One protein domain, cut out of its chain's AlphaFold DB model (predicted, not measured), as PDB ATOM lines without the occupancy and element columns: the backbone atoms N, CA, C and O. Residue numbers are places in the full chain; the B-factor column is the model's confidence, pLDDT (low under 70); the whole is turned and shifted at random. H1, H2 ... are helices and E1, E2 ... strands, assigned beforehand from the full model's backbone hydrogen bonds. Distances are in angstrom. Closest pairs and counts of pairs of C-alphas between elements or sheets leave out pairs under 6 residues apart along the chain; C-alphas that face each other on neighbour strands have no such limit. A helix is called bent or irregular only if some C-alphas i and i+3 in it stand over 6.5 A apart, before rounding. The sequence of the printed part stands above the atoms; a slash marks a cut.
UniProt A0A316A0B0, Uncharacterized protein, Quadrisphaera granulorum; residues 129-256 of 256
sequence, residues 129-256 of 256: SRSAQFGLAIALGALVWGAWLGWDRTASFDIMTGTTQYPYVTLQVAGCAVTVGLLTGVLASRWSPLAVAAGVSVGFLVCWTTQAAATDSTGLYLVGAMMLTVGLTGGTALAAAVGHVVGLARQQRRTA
ATOM      1  N   SER A 129      21.620  34.299  -6.181       88.12
ATOM      2  CA  SER A 129      21.610  32.831  -6.169       88.12
ATOM      3  C   SER A 129      22.796  32.280  -6.972       88.12
ATOM      4  O   SER A 129      23.303  32.950  -7.873       88.12
ATOM      5  N   ARG A 130      23.265  31.058  -6.676       86.31
ATOM      6  CA  ARG A 130      24.362  30.440  -7.453       86.31
ATOM      7  C   ARG A 130      24.086  30.497  -8.961       86.31
ATOM      8  O   ARG A 130      24.998  30.769  -9.730       86.31
ATOM      9  N   SER A 131      22.820  30.352  -9.355       82.06
ATOM     10  CA  SER A 131      22.348  30.510 -10.732       82.06
ATOM     11  C   SER A 131      22.552  31.924 -11.284       82.06
ATOM     12  O   SER A 131      23.006  32.071 -12.412       82.06
ATOM     13  N   ALA A 132      22.281  32.973 -10.504       89.38
ATOM     14  CA  ALA A 132      22.530  34.353 -10.919       89.38
ATOM     15  C   ALA A 132      24.034  34.669 -11.023       89.38
ATOM     16  O   ALA A 132      24.453  35.364 -11.945       89.38
ATOM     17  N   GLN A 133      24.858  34.128 -10.118       90.88
ATOM     18  CA  GLN A 133      26.323  34.246 -10.199       90.88
ATOM     19  C   GLN A 133      26.861  33.558 -11.457       90.88
ATOM     20  O   GLN A 133      27.672  34.141 -12.171       90.88
ATOM     21  N   PHE A 134      26.376  32.347 -11.738       84.62
ATOM     22  CA  PHE A 134      26.713  31.586 -12.938       84.62
ATOM     23  C   PHE A 134      26.285  32.321 -14.215       84.62
ATOM     24  O   PHE A 134      27.105  32.520 -15.105       84.62
ATOM     25  N   GLY A 135      25.040  32.805 -14.279       85.75
ATOM     26  CA  GLY A 135      24.530  33.558 -15.430       85.75
ATOM     27  C   GLY A 135      25.307  34.851 -15.696       85.75
ATOM     28  O   GLY A 135      25.648  35.148 -16.838       85.75
ATOM     29  N   LEU A 136      25.670  35.593 -14.646       93.00
ATOM     30  CA  LEU A 136      26.511  36.782 -14.793       93.00
ATOM     31  C   LEU A 136      27.941  36.426 -15.224       93.00
ATOM     32  O   LEU A 136      28.524  37.119 -16.053       93.00
ATOM     33  N   ALA A 137      28.505  35.339 -14.697       92.81
ATOM     34  CA  ALA A 137      29.813  34.847 -15.110       92.81
ATOM     35  C   ALA A 137      29.834  34.432 -16.595       92.81
ATOM     36  O   ALA A 137      30.798  34.759 -17.282       92.81
ATOM     37  N   ILE A 138      28.757  33.820 -17.111       86.12
ATOM     38  CA  ILE A 138      28.572  33.553 -18.551       86.12
ATOM     39  C   ILE A 138      28.648  34.848 -19.353       86.12
ATOM     40  O   ILE A 138      29.461  34.955 -20.270       86.12
ATOM     41  N   ALA A 139      27.844  35.848 -18.988       91.69
ATOM     42  CA  ALA A 139      27.830  37.119 -19.705       91.69
ATOM     43  C   ALA A 139      29.221  37.778 -19.722       91.69
ATOM     44  O   ALA A 139      29.664  38.277 -20.752       91.69
ATOM     45  N   LEU A 140      29.947  37.734 -18.602       94.94
ATOM     46  CA  LEU A 140      31.290  38.305 -18.513       94.94
ATOM     47  C   LEU A 140      32.329  37.510 -19.317       94.94
ATOM     48  O   LEU A 140      33.183  38.124 -19.949       94.94
ATOM     49  N   GLY A 141      32.249  36.177 -19.344       93.00
ATOM     50  CA  GLY A 141      33.107  35.346 -20.195       93.00
ATOM     51  C   GLY A 141      32.927  35.658 -21.681       93.00
ATOM     52  O   GLY A 141      33.912  35.869 -22.389       93.00
ATOM     53  N   ALA A 142      31.674  35.788 -22.125       89.50
ATOM     54  CA  ALA A 142      31.329  36.205 -23.484       89.50
ATOM     55  C   ALA A 142      31.874  37.607 -23.817       89.50
ATOM     56  O   ALA A 142      32.455  37.818 -24.880       89.50
ATOM     57  N   LEU A 143      31.746  38.561 -22.886       93.50
ATOM     58  CA  LEU A 143      32.272  39.918 -23.062       93.50
ATOM     59  C   LEU A 143      33.799  39.953 -23.153       93.50
ATOM     60  O   LEU A 143      34.334  40.691 -23.978       93.50
ATOM     61  N   VAL A 144      34.511  39.164 -22.342       95.44
ATOM     62  CA  VAL A 144      35.980  39.083 -22.414       95.44
ATOM     63  C   VAL A 144      36.424  38.506 -23.752       95.44
ATOM     64  O   VAL A 144      37.337  39.058 -24.365       95.44
ATOM     65  N   TRP A 145      35.758  37.454 -24.236       94.00
ATOM     66  CA  TRP A 145      36.005  36.944 -25.582       94.00
ATOM     67  C   TRP A 145      35.762  38.026 -26.637       94.00
ATOM     68  O   TRP A 145      36.625  38.261 -27.474       94.00
ATOM     69  N   GLY A 146      34.634  38.738 -26.573       88.81
ATOM     70  CA  GLY A 146      34.297  39.774 -27.552       88.81
ATOM     71  C   GLY A 146      35.304  40.925 -27.567       88.81
ATOM     72  O   GLY A 146      35.688  41.390 -28.634       88.81
ATOM     73  N   ALA A 147      35.775  41.338 -26.388       88.62
ATOM     74  CA  ALA A 147      36.736  42.426 -26.233       88.62
ATOM     75  C   ALA A 147      38.134  42.079 -26.763       88.62
ATOM     76  O   ALA A 147      38.814  42.947 -27.305       88.62
ATOM     77  N   TRP A 148      38.572  40.828 -26.605       90.94
ATOM     78  CA  TRP A 148      39.914  40.421 -27.018       90.94
ATOM     79  C   TRP A 148      39.957  39.779 -28.396       90.94
ATOM     80  O   TRP A 148      40.859  40.084 -29.164       90.94
ATOM     81  N   LEU A 149      39.024  38.880 -28.687       92.12
ATOM     82  CA  LEU A 149      39.120  37.915 -29.780       92.12
ATOM     83  C   LEU A 149      37.984  38.033 -30.804       92.12
ATOM     84  O   LEU A 149      38.182  37.728 -31.972       92.12
ATOM     85  N   GLY A 150      36.792  38.469 -30.390       89.44
ATOM     86  CA  GLY A 150      35.609  38.450 -31.262       89.44
ATOM     87  C   GLY A 150      35.605  39.506 -32.373       89.44
ATOM     88  O   GLY A 150      34.890  39.363 -33.366       89.44
ATOM     89  N   TRP A 151      36.378  40.583 -32.226       84.44
ATOM     90  CA  TRP A 151      36.387  41.679 -33.201       84.44
ATOM     91  C   TRP A 151      37.441  41.507 -34.298       84.44
ATOM     92  O   TRP A 151      37.186  41.893 -35.439       84.44
ATOM     93  N   ASP A 152      38.581  40.900 -33.976       84.69
ATOM     94  CA  ASP A 152      39.706  40.732 -34.888       84.69
ATOM     95  C   ASP A 152      39.518  39.474 -35.746       84.69
ATOM     96  O   ASP A 152      39.616  38.340 -35.275       84.69
ATOM     97  N   ARG A 153      39.129  39.682 -37.006       82.62
ATOM     98  CA  ARG A 153      38.655  38.608 -37.898       82.62
ATOM     99  C   ARG A 153      39.367  38.560 -39.240       82.62
ATOM    100  O   ARG A 153      39.171  37.614 -39.997       82.62
ATOM    101  N   THR A 154      40.172  39.563 -39.550       84.25
ATOM    102  CA  THR A 154      40.783  39.735 -40.868       84.25
ATOM    103  C   THR A 154      42.246  40.067 -40.705       84.25
ATOM    104  O   THR A 154      42.599  40.858 -39.837       84.25
ATOM    105  N   ALA A 155      43.090  39.506 -41.567       86.81
ATOM    106  CA  ALA A 155      44.493  39.880 -41.598       86.81
ATOM    107  C   ALA A 155      44.647  41.380 -41.897       86.81
ATOM    108  O   ALA A 155      43.946  41.928 -42.751       86.81
ATOM    109  N   SER A 156      45.580  42.028 -41.208       82.38
ATOM    110  CA  SER A 156      45.906  43.440 -41.391       82.38
ATOM    111  C   SER A 156      47.390  43.605 -41.686       82.38
ATOM    112  O   SER A 156      48.227  42.940 -41.077       82.38
ATOM    113  N   PHE A 157      47.726  44.503 -42.608       87.25
ATOM    114  CA  PHE A 157      49.116  44.826 -42.909       87.25
ATOM    115  C   PHE A 157      49.635  45.894 -41.945       87.25
ATOM    116  O   PHE A 157      49.084  46.994 -41.875       87.25
ATOM    117  N   ASP A 158      50.696  45.574 -41.212       82.38
ATOM    118  CA  ASP A 158      51.367  46.508 -40.319       82.38
ATOM    119  C   ASP A 158      52.461  47.257 -41.086       82.38
ATOM    120  O   ASP A 158      53.506  46.707 -41.438       82.38
ATOM    121  N   ILE A 159      52.214  48.543 -41.328       84.81
ATOM    122  CA  ILE A 159      53.120  49.433 -42.057       84.81
ATOM    123  C   ILE A 159      54.445  49.693 -41.330       84.81
ATOM    124  O   ILE A 159      55.421  50.047 -41.983       84.81
ATOM    125  N   MET A 160      54.498  49.540 -40.002       84.56
ATOM    126  CA  MET A 160      55.715  49.791 -39.223       84.56
ATOM    127  C   MET A 160      56.676  48.609 -39.307       84.56
ATOM    128  O   MET A 160      57.890  48.798 -39.352       84.56
ATOM    129  N   THR A 161      56.139  47.389 -39.343       87.31
ATOM    130  CA  THR A 161      56.942  46.163 -39.447       87.31
ATOM    131  C   THR A 161      57.058  45.644 -40.878       87.31
ATOM    132  O   THR A 161      57.903  44.795 -41.147       87.31
ATOM    133  N   GLY A 162      56.233  46.141 -41.805       91.94
ATOM    134  CA  GLY A 162      56.168  45.658 -43.183       91.94
ATOM    135  C   GLY A 162      55.642  44.226 -43.294       91.94
ATOM    136  O   GLY A 162      55.920  43.547 -44.282       91.94
ATOM    137  N   THR A 163      54.922  43.738 -42.278       88.31
ATOM    138  CA  THR A 163      54.446  42.351 -42.216       88.31
ATOM    139  C   THR A 163      52.928  42.272 -42.129       88.31
ATOM    140  O   THR A 163      52.255  43.172 -41.630       88.31
ATOM    141  N   THR A 164      52.366  41.172 -42.635       90.56
ATOM    142  CA  THR A 164      50.937  40.878 -42.468       90.56
ATOM    143  C   THR A 164      50.725  40.207 -41.120       90.56
ATOM    144  O   THR A 164      51.271  39.132 -40.872       90.56
ATOM    145  N   GLN A 165      49.923  40.829 -40.262       84.00
ATOM    146  CA  GLN A 165      49.487  40.254 -38.998       84.00
ATOM    147  C   GLN A 165      48.151  39.545 -39.198       84.00
ATOM    148  O   GLN A 165      47.211  40.098 -39.772       84.00
ATOM    149  N   TYR A 166      48.087  38.304 -38.731       86.69
ATOM    150  CA  TYR A 166      46.858  37.526 -38.699       86.69
ATOM    151  C   TYR A 166      46.177  37.684 -37.336       86.69
ATOM    152  O   TYR A 166      46.875  37.934 -36.348       86.69
ATOM    153  N   PRO A 167      44.847  37.500 -37.269       87.38
ATOM    154  CA  PRO A 167      44.125  37.533 -36.006       87.38
ATOM    155  C   PRO A 167      44.703  36.570 -34.967       87.38
ATOM    156  O   PRO A 167      45.284  35.542 -35.325       87.38
ATOM    157  N   TYR A 168      44.464  36.856 -33.685       84.06
ATOM    158  CA  TYR A 168      44.932  36.051 -32.546       84.06
ATOM    159  C   TYR A 168      46.453  36.080 -32.346       84.06
ATOM    160  O   TYR A 168      47.071  35.061 -32.021       84.06
ATOM    161  N   VAL A 169      47.073  37.255 -32.482       87.38
ATOM    162  CA  VAL A 169      48.505  37.409 -32.182       87.38
ATOM    163  C   VAL A 169      48.811  37.014 -30.731       87.38
ATOM    164  O   VAL A 169      47.993  37.198 -29.825       87.38
ATOM    165  N   THR A 170      50.016  36.501 -30.472       82.00
ATOM    166  CA  THR A 170      50.400  35.940 -29.161       82.00
ATOM    167  C   THR A 170      50.078  36.870 -27.988       82.00
ATOM    168  O   THR A 170      49.570  36.425 -26.959       82.00
ATOM    169  N   LEU A 171      50.326  38.175 -28.143       80.00
ATOM    170  CA  LEU A 171      50.097  39.158 -27.083       80.00
ATOM    171  C   LEU A 171      48.600  39.400 -26.805       80.00
ATOM    172  O   LEU A 171      48.215  39.596 -25.654       80.00
ATOM    173  N   GLN A 172      47.752  39.323 -27.835       85.75
ATOM    174  CA  GLN A 172      46.291  39.422 -27.733       85.75
ATOM    175  C   GLN A 172      45.716  38.212 -26.988       85.75
ATOM    176  O   GLN A 172      44.928  38.366 -26.055       85.75
ATOM    177  N   VAL A 173      46.171  37.002 -27.330       89.56
ATOM    178  CA  VAL A 173      45.764  35.769 -26.637       89.56
ATOM    179  C   VAL A 173      46.254  35.767 -25.185       89.56
ATOM    180  O   VAL A 173      45.501  35.412 -24.277       89.56
ATOM    181  N   ALA A 174      47.483  36.225 -24.933       85.06
ATOM    182  CA  ALA A 174      48.025  36.342 -23.581       85.06
ATOM    183  C   ALA A 174      47.241  37.357 -22.729       85.06
ATOM    184  O   ALA A 174      46.859  37.050 -21.598       85.06
ATOM    185  N   GLY A 175      46.945  38.543 -23.273       85.25
ATOM    186  CA  GLY A 175      46.134  39.559 -22.599       85.25
ATOM    187  C   GLY A 175      44.715  39.073 -22.294       85.25
ATOM    188  O   GLY A 175      44.198  39.287 -21.190       85.25
ATOM    189  N   CYS A 176      44.126  38.319 -23.222       94.06
ATOM    190  CA  CYS A 176      42.856  37.633 -23.022       94.06
ATOM    191  C   CYS A 176      42.923  36.649 -21.847       94.06
ATOM    192  O   CYS A 176      42.106  36.724 -20.926       94.06
ATOM    193  N   ALA A 177      43.924  35.764 -21.828       92.06
ATOM    194  CA  ALA A 177      44.102  34.772 -20.770       92.06
ATOM    195  C   ALA A 177      44.293  35.421 -19.387       92.06
ATOM    196  O   ALA A 177      43.651  35.016 -18.414       92.06
ATOM    197  N   VAL A 178      45.111  36.476 -19.300       91.56
ATOM    198  CA  VAL A 178      45.303  37.250 -18.063       91.56
ATOM    199  C   VAL A 178      43.988  37.881 -17.604       91.56
ATOM    200  O   VAL A 178      43.650  37.801 -16.423       91.56
ATOM    201  N   THR A 179      43.216  38.461 -18.525       92.50
ATOM    202  CA  THR A 179      41.920  39.081 -18.211       92.50
ATOM    203  C   THR A 179      40.926  38.053 -17.674       92.50
ATOM    204  O   THR A 179      40.316  38.287 -16.630       92.50
ATOM    205  N   VAL A 180      40.804  36.891 -18.329       95.00
ATOM    206  CA  VAL A 180      39.969  35.770 -17.862       95.00
ATOM    207  C   VAL A 180      40.391  35.329 -16.460       95.00
ATOM    208  O   VAL A 180      39.538  35.183 -15.581       95.00
ATOM    209  N   GLY A 181      41.694  35.159 -16.222       93.06
ATOM    210  CA  GLY A 181      42.229  34.745 -14.925       93.06
ATOM    211  C   GLY A 181      41.937  35.755 -13.813       93.06
ATOM    212  O   GLY A 181      41.399  35.393 -12.768       93.06
ATOM    213  N   LEU A 182      42.227  37.039 -14.042       93.62
ATOM    214  CA  LEU A 182      41.975  38.103 -13.067       93.62
ATOM    215  C   LEU A 182      40.484  38.258 -12.763       93.62
ATOM    216  O   LEU A 182      40.104  38.312 -11.592       93.62
ATOM    217  N   LEU A 183      39.640  38.291 -13.797       96.50
ATOM    218  CA  LEU A 183      38.188  38.356 -13.652       96.50
ATOM    219  C   LEU A 183      37.685  37.196 -12.787       96.50
ATOM    220  O   LEU A 183      37.019  37.413 -11.772       96.50
ATOM    221  N   THR A 184      38.055  35.971 -13.157       93.44
ATOM    222  CA  THR A 184      37.641  34.747 -12.466       93.44
ATOM    223  C   THR A 184      38.103  34.754 -11.011       93.44
ATOM    224  O   THR A 184      37.295  34.532 -10.109       93.44
ATOM    225  N   GLY A 185      39.372  35.080 -10.749       92.75
ATOM    226  CA  GLY A 185      39.916  35.122  -9.392       92.75
ATOM    227  C   GLY A 185      39.272  36.199  -8.517       92.75
ATOM    228  O   GLY A 185      38.932  35.951  -7.357       92.75
ATOM    229  N   VAL A 186      39.022  37.393  -9.059       94.88
ATOM    230  CA  VAL A 186      38.349  38.468  -8.314       94.88
ATOM    231  C   VAL A 186      36.922  38.064  -7.949       94.88
ATOM    232  O   VAL A 186      36.526  38.230  -6.791       94.88
ATOM    233  N   LEU A 187      36.160  37.507  -8.891       93.19
ATOM    234  CA  LEU A 187      34.788  37.064  -8.644       93.19
ATOM    235  C   LEU A 187      34.741  35.886  -7.658       93.19
ATOM    236  O   LEU A 187      33.976  35.925  -6.694       93.19
ATOM    237  N   ALA A 188      35.617  34.893  -7.817       93.12
ATOM    238  CA  ALA A 188      35.714  33.734  -6.928       93.12
ATOM    239  C   ALA A 188      36.159  34.088  -5.495       93.12
ATOM    240  O   ALA A 188      35.881  33.342  -4.560       93.12
ATOM    241  N   SER A 189      36.786  35.253  -5.286       94.50
ATOM    242  CA  SER A 189      37.093  35.751  -3.935       94.50
ATOM    243  C   SER A 189      35.861  36.204  -3.140       94.50
ATOM    244  O   SER A 189      35.964  36.475  -1.942       94.50
ATOM    245  N   ARG A 190      34.699  36.334  -3.798       91.00
ATOM    246  CA  ARG A 190      33.448  36.834  -3.203       91.00
ATOM    247  C   ARG A 190      32.246  35.925  -3.447       91.00
ATOM    248  O   ARG A 190      31.297  35.979  -2.669       91.00
ATOM    249  N   TRP A 191      32.255  35.154  -4.527       92.31
ATOM    250  CA  TRP A 191      31.151  34.304  -4.982       92.31
ATOM    251  C   TRP A 191      31.546  32.826  -4.966       92.31
ATOM    252  O   TRP A 191      32.660  32.476  -4.582       92.31
ATOM    253  N   SER A 192      30.626  31.942  -5.362       89.69
ATOM    254  CA  SER A 192      30.940  30.519  -5.495       89.69
ATOM    255  C   SER A 192      32.031  30.316  -6.560       89.69
ATOM    256  O   SER A 192      31.797  30.660  -7.721       89.69
ATOM    257  N   PRO A 193      33.200  29.738  -6.212       83.38
ATOM    258  CA  PRO A 193      34.304  29.574  -7.157       83.38
ATOM    259  C   PRO A 193      33.919  28.673  -8.333       83.38
ATOM    260  O   PRO A 193      34.249  28.982  -9.473       83.38
ATOM    261  N   LEU A 194      33.142  27.615  -8.067       81.88
ATOM    262  CA  LEU A 194      32.654  26.698  -9.095       81.88
ATOM    263  C   LEU A 194      31.704  27.394 -10.076       81.88
ATOM    264  O   LEU A 194      31.873  27.267 -11.284       81.88
ATOM    265  N   ALA A 195      30.731  28.161  -9.569       82.12
ATOM    266  CA  ALA A 195      29.779  28.873 -10.421       82.12
ATOM    267  C   ALA A 195      30.476  29.928 -11.296       82.12
ATOM    268  O   ALA A 195      30.146  30.076 -12.468       82.12
ATOM    269  N   VAL A 196      31.463  30.641 -10.749       93.00
ATOM    270  CA  VAL A 196      32.232  31.638 -11.503       93.00
ATOM    271  C   VAL A 196      33.089  30.977 -12.581       93.00
ATOM    272  O   VAL A 196      32.996  31.373 -13.738       93.00
ATOM    273  N   ALA A 197      33.899  29.976 -12.223       85.56
ATOM    274  CA  ALA A 197      34.803  29.321 -13.167       85.56
ATOM    275  C   ALA A 197      34.038  28.661 -14.322       85.56
ATOM    276  O   ALA A 197      34.361  28.882 -15.490       85.56
ATOM    277  N   ALA A 198      32.979  27.911 -13.996       80.06
ATOM    278  CA  ALA A 198      32.138  27.265 -14.995       80.06
ATOM    279  C   ALA A 198      31.412  28.298 -15.867       80.06
ATOM    280  O   ALA A 198      31.380  28.152 -17.084       80.06
ATOM    281  N   GLY A 199      30.867  29.363 -15.268       87.62
ATOM    282  CA  GLY A 199      30.134  30.384 -16.010       87.62
ATOM    283  C   GLY A 199      31.025  31.136 -16.995       87.62
ATOM    284  O   GLY A 199      30.705  31.185 -18.180       87.62
ATOM    285  N   VAL A 200      32.175  31.651 -16.539       94.06
ATOM    286  CA  VAL A 200      33.144  32.340 -17.413       94.06
ATOM    287  C   VAL A 200      33.589  31.420 -18.549       94.06
ATOM    288  O   VAL A 200      33.623  31.854 -19.701       94.06
ATOM    289  N   SER A 201      33.865  30.147 -18.242       86.19
ATOM    290  CA  SER A 201      34.272  29.168 -19.250       86.19
ATOM    291  C   SER A 201      33.193  28.937 -20.304       86.19
ATOM    292  O   SER A 201      33.476  29.017 -21.494       86.19
ATOM    293  N   VAL A 202      31.947  28.700 -19.883       84.94
ATOM    294  CA  VAL A 202      30.820  28.458 -20.796       84.94
ATOM    295  C   VAL A 202      30.569  29.665 -21.693       84.94
ATOM    296  O   VAL A 202      30.456  29.499 -22.903       84.94
ATOM    297  N   GLY A 203      30.516  30.877 -21.135       84.75
ATOM    298  CA  GLY A 203      30.260  32.083 -21.926       84.75
ATOM    299  C   GLY A 203      31.325  32.336 -22.989       84.75
ATOM    300  O   GLY A 203      31.002  32.603 -24.143       84.75
ATOM    301  N   PHE A 204      32.595  32.193 -22.613       95.12
ATOM    302  CA  PHE A 204      33.711  32.356 -23.538       95.12
ATOM    303  C   PHE A 204      33.729  31.254 -24.609       95.12
ATOM    304  O   PHE A 204      33.869  31.551 -25.795       95.12
ATOM    305  N   LEU A 205      33.555  29.990 -24.204       88.06
ATOM    306  CA  LEU A 205      33.558  28.839 -25.106       88.06
ATOM    307  C   LEU A 205      32.422  28.924 -26.127       88.06
ATOM    308  O   LEU A 205      32.671  28.750 -27.312       88.06
ATOM    309  N   VAL A 206      31.195  29.245 -25.700       85.38
ATOM    310  CA  VAL A 206      30.040  29.374 -26.603       85.38
ATOM    311  C   VAL A 206      30.295  30.439 -27.669       85.38
ATOM    312  O   VAL A 206      30.084  30.177 -28.852       85.38
ATOM    313  N   CYS A 207      30.787  31.620 -27.289       89.94
ATOM    314  CA  CYS A 207      31.090  32.674 -28.258       89.94
ATOM    315  C   CYS A 207      32.201  32.266 -29.234       89.94
ATOM    316  O   CYS A 207      32.045  32.431 -30.443       89.94
ATOM    317  N   TRP A 208      33.285  31.669 -28.735       93.88
ATOM    318  CA  TRP A 208      34.368  31.203 -29.597       93.88
ATOM    319  C   TRP A 208      33.900  30.105 -30.561       93.88
ATOM    320  O   TRP A 208      34.125  30.206 -31.765       93.88
ATOM    321  N   THR A 209      33.206  29.080 -30.058       84.06
ATOM    322  CA  THR A 209      32.759  27.931 -30.856       84.06
ATOM    323  C   THR A 209      31.726  28.337 -31.899       84.06
ATOM    324  O   THR A 209      31.800  27.859 -33.025       84.06
ATOM    325  N   THR A 210      30.790  29.230 -31.564       86.88
ATOM    326  CA  THR A 210      29.790  29.721 -32.531       86.88
ATOM    327  C   THR A 210      30.437  30.493 -33.675       86.88
ATOM    328  O   THR A 210      30.097  30.245 -34.831       86.88
ATOM    329  N   GLN A 211      31.405  31.369 -33.387       90.06
ATOM    330  CA  GLN A 211      32.152  32.054 -34.442       90.06
ATOM    331  C   GLN A 211      32.984  31.069 -35.271       90.06
ATOM    332  O   GLN A 211      32.929  31.118 -36.496       90.06
ATOM    333  N   ALA A 212      33.734  30.177 -34.622       87.88
ATOM    334  CA  ALA A 212      34.614  29.242 -35.315       87.88
ATOM    335  C   ALA A 212      33.828  28.298 -36.240       87.88
ATOM    336  O   ALA A 212      34.206  28.124 -37.397       87.88
ATOM    337  N   ALA A 213      32.695  27.767 -35.770       83.81
ATOM    338  CA  ALA A 213      31.810  26.917 -36.562       83.81
ATOM    339  C   ALA A 213      31.198  27.645 -37.771       83.81
ATOM    340  O   ALA A 213      30.941  27.020 -38.793       83.81
ATOM    341  N   ALA A 214      30.972  28.961 -37.681       88.38
ATOM    342  CA  ALA A 214      30.427  29.745 -38.789       88.38
ATOM    343  C   ALA A 214      31.438  29.975 -39.925       88.38
ATOM    344  O   ALA A 214      31.039  30.244 -41.056       88.38
ATOM    345  N   THR A 215      32.738  29.895 -39.631       89.25
ATOM    346  CA  THR A 215      33.814  30.181 -40.594       89.25
ATOM    347  C   THR A 215      34.584  28.945 -41.052       89.25
ATOM    348  O   THR A 215      35.344  29.035 -42.011       89.25
ATOM    349  N   ASP A 216      34.418  27.807 -40.379       88.75
ATOM    350  CA  ASP A 216      35.159  26.582 -40.667       88.75
ATOM    351  C   ASP A 216      34.284  25.515 -41.338       88.75
ATOM    352  O   ASP A 216      33.388  24.937 -40.724       88.75
ATOM    353  N   SER A 217      34.597  25.196 -42.595       93.44
ATOM    354  CA  SER A 217      33.954  24.117 -43.351       93.44
ATOM    355  C   SER A 217      34.624  22.749 -43.175       93.44
ATOM    356  O   SER A 217      34.107  21.752 -43.672       93.44
ATOM    357  N   THR A 218      35.788  22.680 -42.520       94.38
ATOM    358  CA  THR A 218      36.589  21.449 -42.384       94.38
ATOM    359  C   THR A 218      36.245  20.637 -41.135       94.38
ATOM    360  O   THR A 218      36.522  19.441 -41.083       94.38
ATOM    361  N   GLY A 219      35.644  21.276 -40.126       85.88
ATOM    362  CA  GLY A 219      35.352  20.664 -38.829       85.88
ATOM    363  C   GLY A 219      36.513  20.730 -37.826       85.88
ATOM    364  O   GLY A 219      36.361  20.268 -36.693       85.88
ATOM    365  N   LEU A 220      37.649  21.336 -38.188       88.62
ATOM    366  CA  LEU A 220      38.778  21.604 -37.288       88.62
ATOM    367  C   LEU A 220      38.387  22.447 -36.064       88.62
ATOM    368  O   LEU A 220      39.018  22.328 -35.009       88.62
ATOM    369  N   TYR A 221      37.319  23.242 -36.156       86.81
ATOM    370  CA  TYR A 221      36.783  24.007 -35.035       86.81
ATOM    371  C   TYR A 221      36.425  23.114 -33.838       86.81
ATOM    372  O   TYR A 221      36.520  23.577 -32.703       86.81
ATOM    373  N   LEU A 222      36.064  21.839 -34.053       74.25
ATOM    374  CA  LEU A 222      35.770  20.895 -32.969       74.25
ATOM    375  C   LEU A 222      37.024  20.546 -32.167       74.25
ATOM    376  O   LEU A 222      36.988  20.543 -30.937       74.25
ATOM    377  N   VAL A 223      38.151  20.317 -32.846       85.00
ATOM    378  CA  VAL A 223      39.444  20.072 -32.187       85.00
ATOM    379  C   VAL A 223      39.862  21.314 -31.402       85.00
ATOM    380  O   VAL A 223      40.230  21.214 -30.230       85.00
ATOM    381  N   GLY A 224      39.715  22.495 -32.010       81.31
ATOM    382  CA  GLY A 224      39.957  23.768 -31.337       81.31
ATOM    383  C   GLY A 224      39.065  23.964 -30.107       81.31
ATOM    384  O   GLY A 224      39.563  24.322 -29.043       81.31
ATOM    385  N   ALA A 225      37.772  23.641 -30.205       77.75
ATOM    386  CA  ALA A 225      36.832  23.720 -29.090       77.75
ATOM    387  C   ALA A 225      37.207  22.754 -27.956       77.75
ATOM    388  O   ALA A 225      37.123  23.135 -26.788       77.75
ATOM    389  N   MET A 226      37.668  21.537 -28.267       74.00
ATOM    390  CA  MET A 226      38.150  20.588 -27.258       74.00
ATOM    391  C   MET A 226      39.393  21.116 -26.536       74.00
ATOM    392  O   MET A 226      39.417  21.149 -25.304       74.00
ATOM    393  N   MET A 227      40.402  21.583 -27.279       78.88
ATOM    394  CA  MET A 227      41.617  22.154 -26.684       78.88
ATOM    395  C   MET A 227      41.307  23.393 -25.840       78.88
ATOM    396  O   MET A 227      41.796  23.513 -24.713       78.88
ATOM    397  N   LEU A 228      40.448  24.281 -26.347       86.00
ATOM    398  CA  LEU A 228      40.002  25.465 -25.622       86.00
ATOM    399  C   LEU A 228      39.240  25.081 -24.353       86.00
ATOM    400  O   LEU A 228      39.500  25.660 -23.306       86.00
ATOM    401  N   THR A 229      38.363  24.078 -24.407       73.62
ATOM    402  CA  THR A 229      37.628  23.589 -23.230       73.62
ATOM    403  C   THR A 229      38.586  23.131 -22.135       73.62
ATOM    404  O   THR A 229      38.422  23.531 -20.981       73.62
ATOM    405  N   VAL A 230      39.612  22.346 -22.480       70.50
ATOM    406  CA  VAL A 230      40.622  21.874 -21.519       70.50
ATOM    407  C   VAL A 230      41.394  23.052 -20.921       70.50
ATOM    408  O   VAL A 230      41.463  23.183 -19.696       70.50
ATOM    409  N   GLY A 231      41.929  23.942 -21.764       77.94
ATOM    410  CA  GLY A 231      42.718  25.091 -21.315       77.94
ATOM    411  C   GLY A 231      41.915  26.079 -20.467       77.94
ATOM    412  O   GLY A 231      42.376  26.530 -19.419       77.94
ATOM    413  N   LEU A 232      40.685  26.375 -20.878       82.38
ATOM    414  CA  LEU A 232      39.801  27.324 -20.214       82.38
ATOM    415  C   LEU A 232      39.273  26.772 -18.887       82.38
ATOM    416  O   LEU A 232      39.288  27.487 -17.885       82.38
ATOM    417  N   THR A 233      38.891  25.492 -18.843       74.62
ATOM    418  CA  THR A 233      38.472  24.832 -17.596       74.62
ATOM    419  C   THR A 233      39.627  24.791 -16.600       74.62
ATOM    420  O   THR A 233      39.456  25.197 -15.452       74.62
ATOM    421  N   GLY A 234      40.822  24.373 -17.034       70.75
ATOM    422  CA  GLY A 234      42.007  24.342 -16.174       70.75
ATOM    423  C   GLY A 234      42.406  25.731 -15.668       70.75
ATOM    424  O   GLY A 234      42.588  25.933 -14.466       70.75
ATOM    425  N   GLY A 235      42.477  26.714 -16.570       80.38
ATOM    426  CA  GLY A 235      42.862  28.087 -16.246       80.38
ATOM    427  C   GLY A 235      41.869  28.791 -15.320       80.38
ATOM    428  O   GLY A 235      42.271  29.402 -14.328       80.38
ATOM    429  N   THR A 236      40.565  28.679 -15.592       84.69
ATOM    430  CA  THR A 236      39.534  29.287 -14.737       84.69
ATOM    431  C   THR A 236      39.394  28.569 -13.397       84.69
ATOM    432  O   THR A 236      39.208  29.242 -12.384       84.69
ATOM    433  N   ALA A 237      39.554  27.242 -13.337       75.94
ATOM    434  CA  ALA A 237      39.561  26.505 -12.074       75.94
ATOM    435  C   ALA A 237      40.725  26.944 -11.175       75.94
ATOM    436  O   ALA A 237      40.512  27.250 -10.000       75.94
ATOM    437  N   LEU A 238      41.936  27.054 -11.737       81.12
ATOM    438  CA  LEU A 238      43.108  27.550 -11.015       81.12
ATOM    439  C   LEU A 238      42.892  28.985 -10.519       81.12
ATOM    440  O   LEU A 238      43.090  29.274  -9.337       81.12
ATOM    441  N   ALA A 239      42.436  29.882 -11.395       90.25
ATOM    442  CA  ALA A 239      42.161  31.269 -11.034       90.25
ATOM    443  C   ALA A 239      41.094  31.382  -9.934       90.25
ATOM    444  O   ALA A 239      41.250  32.159  -8.989       90.25
ATOM    445  N   ALA A 240      40.029  30.583 -10.022       86.19
ATOM    446  CA  ALA A 240      38.975  30.555  -9.019       86.19
ATOM    447  C   ALA A 240      39.473  30.019  -7.672       86.19
ATOM    448  O   ALA A 240      39.131  30.590  -6.638       86.19
ATOM    449  N   ALA A 241      40.312  28.979  -7.670       75.31
ATOM    450  CA  ALA A 241      40.927  28.446  -6.457       75.31
ATOM    451  C   ALA A 241      41.803  29.500  -5.762       75.31
ATOM    452  O   ALA A 241      41.634  29.758  -4.569       75.31
ATOM    453  N   VAL A 242      42.672  30.185  -6.517       87.88
ATOM    454  CA  VAL A 242      43.501  31.287  -5.998       87.88
ATOM    455  C   VAL A 242      42.625  32.408  -5.437       87.88
ATOM    456  O   VAL A 242      42.828  32.860  -4.308       87.88
ATOM    457  N   GLY A 243      41.611  32.832  -6.195       89.75
ATOM    458  CA  GLY A 243      40.649  33.844  -5.769       89.75
ATOM    459  C   GLY A 243      39.949  33.483  -4.462       89.75
ATOM    460  O   GLY A 243      39.871  34.305  -3.546       89.75
ATOM    461  N   HIS A 244      39.492  32.237  -4.352       88.06
ATOM    462  CA  HIS A 244      38.817  31.713  -3.173       88.06
ATOM    463  C   HIS A 244      39.719  31.741  -1.934       88.06
ATOM    464  O   HIS A 244      39.323  32.294  -0.906       88.06
ATOM    465  N   VAL A 245      40.959  31.249  -2.043       85.50
ATOM    466  CA  VAL A 245      41.950  31.276  -0.950       85.50
ATOM    467  C   VAL A 245      42.225  32.708  -0.485       85.50
ATOM    468  O   VAL A 245      42.229  32.988   0.715       85.50
ATOM    469  N   VAL A 246      42.380  33.650  -1.420       92.19
ATOM    470  CA  VAL A 246      42.542  35.078  -1.096       92.19
ATOM    471  C   VAL A 246      41.307  35.634  -0.377       92.19
ATOM    472  O   VAL A 246      41.439  36.448   0.541       92.19
ATOM    473  N   GLY A 247      40.106  35.204  -0.772       87.94
ATOM    474  CA  GLY A 247      38.851  35.542  -0.102       87.94
ATOM    475  C   GLY A 247      38.826  35.080   1.357       87.94
ATOM    476  O   GLY A 247      38.562  35.890   2.249       87.94
ATOM    477  N   LEU A 248      39.186  33.818   1.607       86.69
ATOM    478  CA  LEU A 248      39.250  33.232   2.951       86.69
ATOM    479  C   LEU A 248      40.284  33.940   3.838       86.69
ATOM    480  O   LEU A 248      39.966  34.353   4.954       86.69
ATOM    481  N   ALA A 249      41.492  34.183   3.322       86.56
ATOM    482  CA  ALA A 249      42.547  34.877   4.064       86.56
ATOM    483  C   ALA A 249      42.136  36.306   4.472       86.56
ATOM    484  O   ALA A 249      42.500  36.800   5.542       86.56
ATOM    485  N   ARG A 250      41.345  36.992   3.634       88.56
ATOM    486  CA  ARG A 250      40.795  38.320   3.949       88.56
ATOM    487  C   ARG A 250      39.720  38.271   5.027       88.56
ATOM    488  O   ARG A 250      39.599  39.238   5.774       88.56
ATOM    489  N   GLN A 251      38.936  37.197   5.099       86.75
ATOM    490  CA  GLN A 251      37.929  37.024   6.146       86.75
ATOM    491  C   GLN A 251      38.590  36.761   7.500       86.75
ATOM    492  O   GLN A 251      38.264  37.452   8.458       86.75
ATOM    493  N   GLN A 252      39.589  35.877   7.550       88.19
ATOM    494  CA  GLN A 252      40.346  35.581   8.773       88.19
ATOM    495  C   GLN A 252      41.005  36.831   9.377       88.19
ATOM    496  O   GLN A 252      40.945  37.049  10.581       88.19
ATOM    497  N   ARG A 253      41.574  37.707   8.538       86.88
ATOM    498  CA  ARG A 253      42.167  38.984   8.983       86.88
ATOM    499  C   ARG A 253      41.160  40.014   9.496       86.88
ATOM    500  O   ARG A 253      41.579  41.024  10.040       86.88
ATOM    501  N   ARG A 254      39.864  39.833   9.233       85.88
ATOM    502  CA  ARG A 254      38.805  40.723   9.740       85.88
ATOM    503  C   ARG A 254      38.242  40.249  11.072       85.88
ATOM    504  O   ARG A 254      37.610  41.041  11.757       85.88
ATOM    505  N   THR A 255      38.412  38.968  11.383       85.19
ATOM    506  CA  THR A 255      37.927  38.344  12.620       85.19
ATOM    507  C   THR A 255      38.993  38.267  13.713       85.19
ATOM    508  O   THR A 255      38.641  37.978  14.850       85.19
ATOM    509  N   ALA A 256      40.265  38.491  13.368       71.44
ATOM    510  CA  ALA A 256      41.395  38.612  14.291       71.44
ATOM    511  C   ALA A 256      41.688  40.088  14.594       71.44
ATOM    512  O   ALA A 256      42.049  40.388  15.750       71.44
TER     513      ALA A 256
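This is residues 129 to 256 of the 256 residues of an uncharacterized protein of Quadrisphaera granulorum (UniProt A0A316A0B0). Four helices, H1 to H4, form an elongated up-and-down bundle, each running against the one before it. A small strand hairpin, E1 and E2, lies at one end between H1 and H2 along the chain, its residues 158 to 163 sticking out; residues 251 to 256 stick out at the opposite end. The 128 printed residues hold H1, E1, E2, H2, H3 and H4 in that order; the sheet is antiparallel and the class mostly helix. The whole is only just loose, close to compact, with a radius of gyration of the C-alphas of 17.0 A and spans of 59 by 34 by 20 A.

E1 is residues 156 to 158 and E2 residues 163 to 165. H1, residues 130 to 150, begins at C-alpha 130 (24.362, 30.440, -7.453) and measures 27.5 A; it is only just irregular, with C-alphas 147 and 150 6.51 A apart. H2 is residues 170 to 188, 26.7 A, and H3 residues 193 to 215, 33.4 A. H4, residues 220 to 255, 52.6 A, ends at C-alpha 255 (37.927, 38.344, 12.620).

In the hairpin of E1 and E2, N 156 and O 165 are 2.9 A apart, within hydrogen-bond range. H1 touches H3 at a steep tilt of 41 degrees, closest at the C-alphas of Ile 138 and Gly 203, 4.0 A. H2 touches H4 at 42 degrees, also steep, closest at the C-alphas of Gly 185 and Gly 243, 3.9 A; H2 does so with residues 180 to 188 alone, H4 with 235 to 247 alone. H1 and H4 are apart. Every O i to N i+4 pair is within hydrogen-bond range in H2 and H3; H1 has 16 of 17, H4 31 of 32.

The C-alphas farthest apart, of Ser 217 and Ala 256, are 59.9 A apart. The printed part has no cut, its links are tight, and no printed residue is under 70 in pLDDT.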